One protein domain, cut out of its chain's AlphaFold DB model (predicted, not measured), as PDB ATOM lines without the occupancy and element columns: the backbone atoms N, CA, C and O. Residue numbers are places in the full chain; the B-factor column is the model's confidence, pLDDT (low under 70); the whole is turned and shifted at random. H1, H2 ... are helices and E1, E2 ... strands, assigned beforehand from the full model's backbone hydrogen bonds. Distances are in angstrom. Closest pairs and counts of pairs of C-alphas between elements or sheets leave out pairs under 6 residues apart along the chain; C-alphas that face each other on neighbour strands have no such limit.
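What this domain is: This is residues 31 to 102 of the 415 residues of the protein "Transposase" of Halomonas sp. 204 (UniProt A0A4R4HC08). With little regular structure, this is a body made mostly of long loops, with a two-stranded antiparallel ribbon, E1 and E2, and one helix, H1, leading away from the ribbon. The loop of residues 78 to 84 sticks out. The printed part has 72 residues, 20 of them in named elements, in the order E1, H1, E2, of mixed class. It is compact, with a radius of gyration of the C-alphas of 12.0 A, and spans 34 by 29 by 21 A.

Where its parts are: Find C-alpha 31 at (7.748, -0.484, -24.974), where E1, residues 31 to 33, begins. H1, residues 35 to 45, runs 15.2 A. E2, residues 70 to 75, runs 12.7 A to C-alpha 75 at (5.626, 3.442, -21.166).

How they stand to each other: Look at the neighbour strands E1 and E2: they are antiparallel, with an angle of 148 degrees between their N-to-C directions, and N 31 and O 74 are 2.8 A apart, within hydrogen-bond range. The closest C-alphas of H1 and E2, those of Pro 35 and Leu 70, are 7.7 A apart. In H1 every O i to N i+4 pair is within hydrogen-bond range.

The domain as a whole: The C-alphas of Tyr 82 and Asp 102, the two farthest apart, are 35.8 A apart. The printed part has no cut. H1 to E2 is a long link; residues 94 to 96 are under pLDDT 70.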
ATOM      1  N   LEU A  31       7.002   0.742 -24.700       92.25
ATOM      2  CA  LEU A  31       7.748  -0.484 -24.974       92.25
ATOM      3  C   LEU A  31       7.136  -1.178 -26.181       92.25
ATOM      4  O   LEU A  31       5.913  -1.245 -26.309       92.25
ATOM      5  N   ARG A  32       7.992  -1.720 -27.040       93.00
ATOM      6  CA  ARG A  32       7.573  -2.358 -28.289       93.00
ATOM      7  C   ARG A  32       7.680  -3.871 -28.236       93.00
ATOM      8  O   ARG A  32       8.521  -4.402 -27.510       93.00
ATOM      9  N   TYR A  33       6.868  -4.563 -29.023       93.75
ATOM     10  CA  TYR A  33       6.893  -6.021 -29.111       93.75
ATOM     11  C   TYR A  33       6.483  -6.533 -30.493       93.75
ATOM     12  O   TYR A  33       5.868  -5.819 -31.287       93.75
ATOM     13  N   CYS A  34       6.831  -7.788 -30.768       93.81
ATOM     14  CA  CYS A  34       6.287  -8.552 -31.885       93.81
ATOM     15  C   CYS A  34       5.227  -9.529 -31.343       93.81
ATOM     16  O   CYS A  34       5.571 -10.335 -30.474       93.81
ATOM     17  N   PRO A  35       3.968  -9.487 -31.817       92.12
ATOM     18  CA  PRO A  35       2.920 -10.385 -31.329       92.12
ATOM     19  C   PRO A  35       3.231 -11.861 -31.621       92.12
ATOM     20  O   PRO A  35       3.048 -12.708 -30.750       92.12
ATOM     21  N   ASN A  36       3.806 -12.151 -32.791       92.62
ATOM     22  CA  ASN A  36       4.186 -13.508 -33.185       92.62
ATOM     23  C   ASN A  36       5.321 -14.050 -32.298       92.62
ATOM     24  O   ASN A  36       5.207 -15.155 -31.777       92.62
ATOM     25  N   CYS A  37       6.357 -13.244 -32.019       93.06
ATOM     26  CA  CYS A  37       7.402 -13.644 -31.070       93.06
ATOM     27  C   CYS A  37       6.831 -13.887 -29.671       93.06
ATOM     28  O   CYS A  37       7.287 -14.797 -28.996       93.06
ATOM     29  N   LEU A  38       5.867 -13.084 -29.200       92.12
ATOM     30  CA  LEU A  38       5.257 -13.325 -27.886       92.12
ATOM     31  C   LEU A  38       4.498 -14.655 -27.854       92.12
ATOM     32  O   LEU A  38       4.602 -15.381 -26.865       92.12
ATOM     33  N   ALA A  39       3.761 -14.985 -28.917       90.88
ATOM     34  CA  ALA A  39       3.081 -16.271 -29.032       90.88
ATOM     35  C   ALA A  39       4.081 -17.442 -29.005       90.88
ATOM     36  O   ALA A  39       3.879 -18.405 -28.264       90.88
ATOM     37  N   GLU A  40       5.194 -17.326 -29.736       93.94
ATOM     38  CA  GLU A  40       6.272 -18.322 -29.745       93.94
ATOM     39  C   GLU A  40       6.973 -18.452 -28.389       93.94
ATOM     40  O   GLU A  40       7.197 -19.567 -27.931       93.94
ATOM     41  N   MET A  41       7.270 -17.338 -27.712       94.12
ATOM     42  CA  MET A  41       7.882 -17.346 -26.377       94.12
ATOM     43  C   MET A  41       7.025 -18.104 -25.370       94.12
ATOM     44  O   MET A  41       7.536 -18.938 -24.629       94.12
ATOM     45  N   HIS A  42       5.716 -17.855 -25.368       91.50
ATOM     46  CA  HIS A  42       4.802 -18.575 -24.492       91.50
ATOM     47  C   HIS A  42       4.731 -20.062 -24.845       91.50
ATOM     48  O   HIS A  42       4.758 -20.900 -23.951       91.50
ATOM     49  N   ALA A  43       4.685 -20.402 -26.135       93.56
ATOM     50  CA  ALA A  43       4.664 -21.795 -26.570       93.56
ATOM     51  C   ALA A  43       5.956 -22.557 -26.207       93.56
ATOM     52  O   ALA A  43       5.887 -23.730 -25.855       93.56
ATOM     53  N   GLN A  44       7.120 -21.905 -26.286       95.12
ATOM     54  CA  GLN A  44       8.427 -22.537 -26.058       95.12
ATOM     55  C   GLN A  44       8.870 -22.522 -24.591       95.12
ATOM     56  O   GLN A  44       9.506 -23.467 -24.131       95.12
ATOM     57  N   HIS A  45       8.571 -21.446 -23.865       93.19
ATOM     58  CA  HIS A  45       9.122 -21.187 -22.532       93.19
ATOM     59  C   HIS A  45       8.051 -21.006 -21.450       93.19
ATOM     60  O   HIS A  45       8.386 -20.964 -20.272       93.19
ATOM     61  N   GLY A  46       6.770 -20.888 -21.818       92.75
ATOM     62  CA  GLY A  46       5.677 -20.635 -20.872       92.75
ATOM     63  C   GLY A  46       5.651 -19.216 -20.294       92.75
ATOM     64  O   GLY A  46       4.775 -18.895 -19.496       92.75
ATOM     65  N   GLU A  47       6.575 -18.345 -20.704       91.88
ATOM     66  CA  GLU A  47       6.696 -16.979 -20.199       91.88
ATOM     67  C   GLU A  47       6.943 -15.961 -21.317       91.88
ATOM     68  O   GLU A  47       7.502 -16.266 -22.370       91.88
ATOM     69  N   TYR A  48       6.520 -14.719 -21.076       93.12
ATOM     70  CA  TYR A  48       6.722 -13.593 -21.984       93.12
ATOM     71  C   TYR A  48       7.829 -12.684 -21.454       93.12
ATOM     72  O   TYR A  48       7.847 -12.337 -20.271       93.12
ATOM     73  N   TYR A  49       8.692 -12.188 -22.338       92.62
ATOM     74  CA  TYR A  49       9.750 -11.260 -21.947       92.62
ATOM     75  C   TYR A  49      10.004 -10.172 -22.992       92.62
ATOM     76  O   TYR A  49       9.766 -10.328 -24.191       92.62
ATOM     77  N   TRP A  50      10.508  -9.027 -22.527       92.38
ATOM     78  CA  TRP A  50      10.889  -7.917 -23.397       92.38
ATOM     79  C   TRP A  50      12.260  -8.173 -24.020       92.38
ATOM     80  O   TRP A  50      13.259  -8.279 -23.306       92.38
ATOM     81  N   ARG A  51      12.355  -8.181 -25.354       91.50
ATOM     82  CA  ARG A  51      13.667  -8.222 -26.014       91.50
ATOM     83  C   ARG A  51      14.291  -6.835 -26.091       91.50
ATOM     84  O   ARG A  51      13.645  -5.866 -26.490       91.50
ATOM     85  N   ARG A  52      15.590  -6.761 -25.782       89.25
ATOM     86  CA  ARG A  52      16.388  -5.524 -25.867       89.25
ATOM     87  C   ARG A  52      16.394  -4.937 -27.280       89.25
ATOM     88  O   ARG A  52      16.254  -3.728 -27.429       89.25
ATOM     89  N   VAL A  53      16.493  -5.788 -28.305       89.81
ATOM     90  CA  VAL A  53      16.551  -5.368 -29.716       89.81
ATOM     91  C   VAL A  53      15.312  -4.574 -30.149       89.81
ATOM     92  O   VAL A  53      15.441  -3.584 -30.862       89.81
ATOM     93  N   TRP A  54      14.125  -4.915 -29.632       90.62
ATOM     94  CA  TRP A  54      12.879  -4.197 -29.926       90.62
ATOM     95  C   TRP A  54      12.834  -2.792 -29.329       90.62
ATOM     96  O   TRP A  54      12.021  -1.969 -29.734       90.62
ATOM     97  N   GLN A  55      13.684  -2.499 -28.349       90.81
ATOM     98  CA  GLN A  55      13.678  -1.233 -27.621       90.81
ATOM     99  C   GLN A  55      14.685  -0.221 -28.182       90.81
ATOM    100  O   GLN A  55      14.704   0.934 -27.758       90.81
ATOM    101  N   VAL A  56      15.510  -0.620 -29.153       87.81
ATOM    102  CA  VAL A  56      16.515   0.265 -29.746       87.81
ATOM    103  C   VAL A  56      15.873   1.261 -30.709       87.81
ATOM    104  O   VAL A  56      15.079   0.908 -31.580       87.81
ATOM    105  N   ILE A  57      16.248   2.530 -30.569       82.88
ATOM    106  CA  ILE A  57      15.796   3.623 -31.433       82.88
ATOM    107  C   ILE A  57      16.092   3.300 -32.909       82.88
ATOM    108  O   ILE A  57      17.211   2.929 -33.250       82.88
ATOM    109  N   GLY A  58      15.100   3.471 -33.785       80.69
ATOM    110  CA  GLY A  58      15.230   3.231 -35.229       80.69
ATOM    111  C   GLY A  58      15.044   1.772 -35.665       80.69
ATOM    112  O   GLY A  58      14.778   1.536 -36.838       80.69
ATOM    113  N   ALA A  59      15.105   0.798 -34.748       85.69
ATOM    114  CA  ALA A  59      14.729  -0.588 -35.027       85.69
ATOM    115  C   ALA A  59      13.219  -0.767 -34.804       85.69
ATOM    116  O   ALA A  59      12.776  -0.996 -33.678       85.69
ATOM    117  N   ASN A  60      12.417  -0.604 -35.860       89.19
ATOM    118  CA  ASN A  60      10.953  -0.718 -35.790       89.19
ATOM    119  C   ASN A  60      10.415  -2.048 -36.340       89.19
ATOM    120  O   ASN A  60       9.201  -2.206 -36.450       89.19
ATOM    121  N   ALA A  61      11.292  -2.989 -36.687       93.62
ATOM    122  CA  ALA A  61      10.926  -4.262 -37.295       93.62
ATOM    123  C   ALA A  61      11.390  -5.460 -36.466       93.62
ATOM    124  O   ALA A  61      12.446  -5.433 -35.827       93.62
ATOM    125  N   CYS A  62      10.601  -6.529 -36.519       94.94
ATOM    126  CA  CYS A  62      11.003  -7.853 -36.083       94.94
ATOM    127  C   CYS A  62      11.732  -8.573 -37.224       94.94
ATOM    128  O   CYS A  62      11.211  -8.653 -38.333       94.94
ATOM    129  N   LEU A  63      12.915  -9.126 -36.949       93.56
ATOM    130  CA  LEU A  63      13.686  -9.887 -37.939       93.56
ATOM    131  C   LEU A  63      13.214 -11.340 -38.089       93.56
ATOM    132  O   LEU A  63      13.442 -11.928 -39.137       93.56
ATOM    133  N   GLU A  64      12.560 -11.901 -37.068       94.00
ATOM    134  CA  GLU A  64      12.056 -13.286 -37.088       94.00
ATOM    135  C   GLU A  64      10.773 -13.401 -37.918       94.00
ATOM    136  O   GLU A  64      10.626 -14.326 -38.709       94.00
ATOM    137  N   HIS A  65       9.873 -12.419 -37.802       94.19
ATOM    138  CA  HIS A  65       8.560 -12.431 -38.468       94.19
ATOM    139  C   HIS A  65       8.396 -11.381 -39.562       94.19
ATOM    140  O   HIS A  65       7.315 -11.261 -40.131       94.19
ATOM    141  N   LEU A  66       9.443 -10.597 -39.834       95.62
ATOM    142  CA  LEU A  66       9.484  -9.568 -40.882       95.62
ATOM    143  C   LEU A  66       8.333  -8.547 -40.812       95.62
ATOM    144  O   LEU A  66       7.901  -7.988 -41.819       95.62
ATOM    145  N   CYS A  67       7.837  -8.288 -39.604       93.88
ATOM    146  CA  CYS A  67       6.694  -7.420 -39.350       93.88
ATOM    147  C   CYS A  67       7.093  -6.191 -38.531       93.88
ATOM    148  O   CYS A  67       8.109  -6.180 -37.825       93.88
ATOM    149  N   ARG A  68       6.285  -5.136 -38.608       93.25
ATOM    150  CA  ARG A  68       6.463  -3.932 -37.798       93.25
ATOM    151  C   ARG A  68       6.191  -4.250 -36.326       93.25
ATOM    152  O   ARG A  68       5.240  -4.956 -35.995       93.25
ATOM    153  N   LEU A  69       7.033  -3.722 -35.441       92.81
ATOM    154  CA  LEU A  69       6.840  -3.823 -33.999       92.81
ATOM    155  C   LEU A  69       5.656  -2.954 -33.563       92.81
ATOM    156  O   LEU A  69       5.494  -1.829 -34.040       92.81
ATOM    157  N   LEU A  70       4.861  -3.477 -32.635       92.25
ATOM    158  CA  LEU A  70       3.699  -2.801 -32.069       92.25
ATOM    159  C   LEU A  70       4.055  -2.139 -30.741       92.25
ATOM    160  O   LEU A  70       4.889  -2.648 -29.988       92.25
ATOM    161  N   ASP A  71       3.390  -1.027 -30.444       92.56
ATOM    162  CA  ASP A  71       3.481  -0.363 -29.148       92.56
ATOM    163  C   ASP A  71       2.607  -1.093 -28.115       92.56
ATOM    164  O   ASP A  71       1.455  -1.451 -28.369       92.56
ATOM    165  N   SER A  72       3.165  -1.326 -26.929       92.81
ATOM    166  CA  SER A  72       2.425  -1.806 -25.757       92.81
ATOM    167  C   SER A  72       1.726  -0.652 -25.034       92.81
ATOM    168  O   SER A  72       1.948   0.520 -25.333       92.81
ATOM    169  N   CYS A  73       0.922  -0.962 -24.017       90.88
ATOM    170  CA  CYS A  73       0.416   0.064 -23.096       90.88
ATOM    171  C   CYS A  73       1.418   0.437 -21.981       90.88
ATOM    172  O   CYS A  73       1.101   1.240 -21.102       90.88
ATOM    173  N   VAL A  74       2.634  -0.122 -22.010       90.69
ATOM    174  CA  VAL A  74       3.677   0.129 -21.008       90.69
ATOM    175  C   VAL A  74       4.593   1.249 -21.500       90.69
ATOM    176  O   VAL A  74       5.170   1.128 -22.583       90.69
ATOM    177  N   PRO A  75       4.764   2.346 -20.743       89.75
ATOM    178  CA  PRO A  75       5.626   3.442 -21.166       89.75
ATOM    179  C   PRO A  75       7.089   2.992 -21.222       89.75
ATOM    180  O   PRO A  75       7.574   2.300 -20.326       89.75
ATOM    181  N   PHE A  76       7.818   3.431 -22.252       86.00
ATOM    182  CA  PHE A  76       9.237   3.098 -22.416       86.00
ATOM    183  C   PHE A  76      10.079   3.626 -21.249       86.00
ATOM    184  O   PHE A  76      10.951   2.941 -20.711       86.00
ATOM    185  N   ARG A  77       9.816   4.876 -20.846       83.00
ATOM    186  CA  ARG A  77      10.426   5.472 -19.658       83.00
ATOM    187  C   ARG A  77       9.583   5.127 -18.439       83.00
ATOM    188  O   ARG A  77       8.401   5.458 -18.376       83.00
ATOM    189  N   ARG A  78      10.226   4.497 -17.458       77.06
ATOM    190  CA  ARG A  78       9.605   4.163 -16.174       77.06
ATOM    191  C   ARG A  78       9.224   5.439 -15.423       77.06
ATOM    192  O   ARG A  78       9.953   6.430 -15.492       77.06
ATOM    193  N   ARG A  79       8.104   5.403 -14.695       74.81
ATOM    194  CA  ARG A  79       7.682   6.508 -13.817       74.81
ATOM    195  C   ARG A  79       8.496   6.507 -12.520       74.81
ATOM    196  O   ARG A  79       8.857   7.572 -12.031       74.81
ATOM    197  N   SER A  80       8.844   5.322 -12.021       78.62
ATOM    198  CA  SER A  80       9.709   5.093 -10.862       78.62
ATOM    199  C   SER A  80      10.805   4.065 -11.161       78.62
ATOM    200  O   SER A  80      10.659   3.173 -11.995       78.62
ATOM    201  N   ARG A  81      11.923   4.152 -10.432       75.19
ATOM    202  CA  ARG A  81      13.038   3.186 -10.499       75.19
ATOM    203  C   ARG A  81      12.668   1.779 -10.010       75.19
ATOM    204  O   ARG A  81      13.411   0.844 -10.286       75.19
ATOM    205  N   TYR A  82      11.560   1.652  -9.279       79.25
ATOM    206  CA  TYR A  82      11.054   0.386  -8.743       79.25
ATOM    207  C   TYR A  82       9.932  -0.218  -9.597       79.25
ATOM    208  O   TYR A  82       9.503  -1.333  -9.325       79.25
ATOM    209  N   ASP A  83       9.473   0.483 -10.640       80.12
ATOM    210  CA  ASP A  83       8.421  -0.033 -11.513       80.12
ATOM    211  C   ASP A  83       8.985  -1.167 -12.372       80.12
ATOM    212  O   ASP A  83       9.873  -0.949 -13.206       80.12
ATOM    213  N   PHE A  84       8.466  -2.377 -12.185       83.25
ATOM    214  CA  PHE A  84       8.711  -3.519 -13.057       83.25
ATOM    215  C   PHE A  84       7.390  -3.967 -13.669       83.25
ATOM    216  O   PHE A  84       6.458  -4.328 -12.957       83.25
ATOM    217  N   GLN A  85       7.329  -3.960 -14.998       88.00
ATOM    218  CA  GLN A  85       6.174  -4.438 -15.736       88.00
ATOM    219  C   GLN A  85       6.624  -5.517 -16.717       88.00
ATOM    220  O   GLN A  85       7.327  -5.231 -17.690       88.00
ATOM    221  N   ALA A  86       6.228  -6.759 -16.448       89.69
ATOM    222  CA  ALA A  86       6.483  -7.877 -17.346       89.69
ATOM    223  C   ALA A  86       5.686  -7.735 -18.651       89.69
ATOM    224  O   ALA A  86       4.616  -7.108 -18.684       89.69
ATOM    225  N   ALA A  87       6.217  -8.337 -19.717       92.12
ATOM    226  CA  ALA A  87       5.449  -8.555 -20.931       92.12
ATOM    227  C   ALA A  87       4.291  -9.500 -20.595       92.12
ATOM    228  O   ALA A  87       4.455 -10.459 -19.845       92.12
ATOM    229  N   SER A  88       3.100  -9.197 -21.093       90.44
ATOM    230  CA  SER A  88       1.918 -10.023 -20.869       90.44
ATOM    231  C   SER A  88       0.872  -9.715 -21.937       90.44
ATOM    232  O   SER A  88       0.876  -8.603 -22.470       90.44
ATOM    233  N   PRO A  89      -0.067 -10.632 -22.223       87.69
ATOM    234  CA  PRO A  89      -1.163 -10.372 -23.158       87.69
ATOM    235  C   PRO A  89      -2.025  -9.166 -22.755       87.69
ATOM    236  O   PRO A  89      -2.569  -8.473 -23.610       87.69
ATOM    237  N   TRP A  90      -2.100  -8.870 -21.454       87.81
ATOM    238  CA  TRP A  90      -2.776  -7.684 -20.920       87.81
ATOM    239  C   TRP A  90      -2.092  -6.387 -21.344       87.81
ATOM    240  O   TRP A  90      -2.753  -5.417 -21.710       87.81
ATOM    241  N   ASN A  91      -0.759  -6.381 -21.314       90.19
ATOM    242  CA  ASN A  91       0.039  -5.208 -21.640       90.19
ATOM    243  C   ASN A  91       0.327  -5.071 -23.143       90.19
ATOM    244  O   ASN A  91       0.609  -3.969 -23.626       90.19
ATOM    245  N   CYS A  92       0.240  -6.188 -23.862       89.19
ATOM    246  CA  CYS A  92       0.550  -6.357 -25.273       89.19
ATOM    247  C   CYS A  92      -0.730  -6.752 -26.033       89.19
ATOM    248  O   CYS A  92      -0.931  -7.933 -26.320       89.19
ATOM    249  N   PRO A  93      -1.627  -5.790 -26.323       82.44
ATOM    250  CA  PRO A  93      -2.928  -6.091 -26.904       82.44
ATOM    251  C   PRO A  93      -2.793  -6.647 -28.327       82.44
ATOM    252  O   PRO A  93      -2.401  -5.936 -29.251       82.44
ATOM    253  N   HIS A  94      -3.201  -7.898 -28.522       69.38
ATOM    254  CA  HIS A  94      -3.175  -8.568 -29.819       69.38
ATOM    255  C   HIS A  94      -4.400  -8.167 -30.652       69.38
ATOM    256  O   HIS A  94      -5.387  -8.897 -30.713       69.38
ATOM    257  N   ARG A  95      -4.394  -6.955 -31.220       64.00
ATOM    258  CA  ARG A  95      -5.604  -6.391 -31.846       64.00
ATOM    259  C   ARG A  95      -5.723  -6.593 -33.352       64.00
ATOM    260  O   ARG A  95      -6.831  -6.470 -33.838       64.00
ATOM    261  N   GLU A  96      -4.661  -6.993 -34.047       69.56
ATOM    262  CA  GLU A  96      -4.654  -7.348 -35.477       69.56
ATOM    263  C   GLU A  96      -3.311  -8.024 -35.827       69.56
ATOM    264  O   GLU A  96      -2.348  -7.877 -35.060       69.56
ATOM    265  N   PRO A  97      -3.203  -8.773 -36.944       79.12
ATOM    266  CA  PRO A  97      -1.906  -9.228 -37.434       79.12
ATOM    267  C   PRO A  97      -1.003  -8.014 -37.719       79.12
ATOM    268  O   PRO A  97      -1.463  -7.026 -38.296       79.12
ATOM    269  N   PRO A  98       0.278  -8.049 -37.308       85.81
ATOM    270  CA  PRO A  98       1.160  -6.906 -37.471       85.81
ATOM    271  C   PRO A  98       1.392  -6.631 -38.960       85.81
ATOM    272  O   PRO A  98       1.643  -7.550 -39.741       85.81
ATOM    273  N   ALA A  99       1.348  -5.354 -39.344       90.31
ATOM    274  CA  ALA A  99       1.679  -4.943 -40.703       90.31
ATOM    275  C   ALA A  99       3.101  -5.412 -41.084       90.31
ATOM    276  O   ALA A  99       3.985  -5.442 -40.215       90.31
ATOM    277  N   PRO A 100       3.358  -5.749 -42.361       92.69
ATOM    278  CA  PRO A 100       4.702  -6.092 -42.812       92.69
ATOM    279  C   PRO A 100       5.667  -4.927 -42.555       92.69
ATOM    280  O   PRO A 100       5.288  -3.755 -42.629       92.69
ATOM    281  N   ALA A 101       6.912  -5.248 -42.207       92.38
ATOM    282  CA  ALA A 101       7.935  -4.234 -41.994       92.38
ATOM    283  C   ALA A 101       8.392  -3.626 -43.324       92.38
ATOM    284  O   ALA A 101       8.507  -4.320 -44.334       92.38
ATOM    285  N   ASP A 102       8.721  -2.335 -43.300       91.81
ATOM    286  CA  ASP A 102       9.390  -1.692 -44.427       91.81
ATOM    287  C   ASP A 102      10.798  -2.273 -44.627       91.81
ATOM    288  O   ASP A 102      11.496  -2.602 -43.662       91.81
TER     289      ASP A 102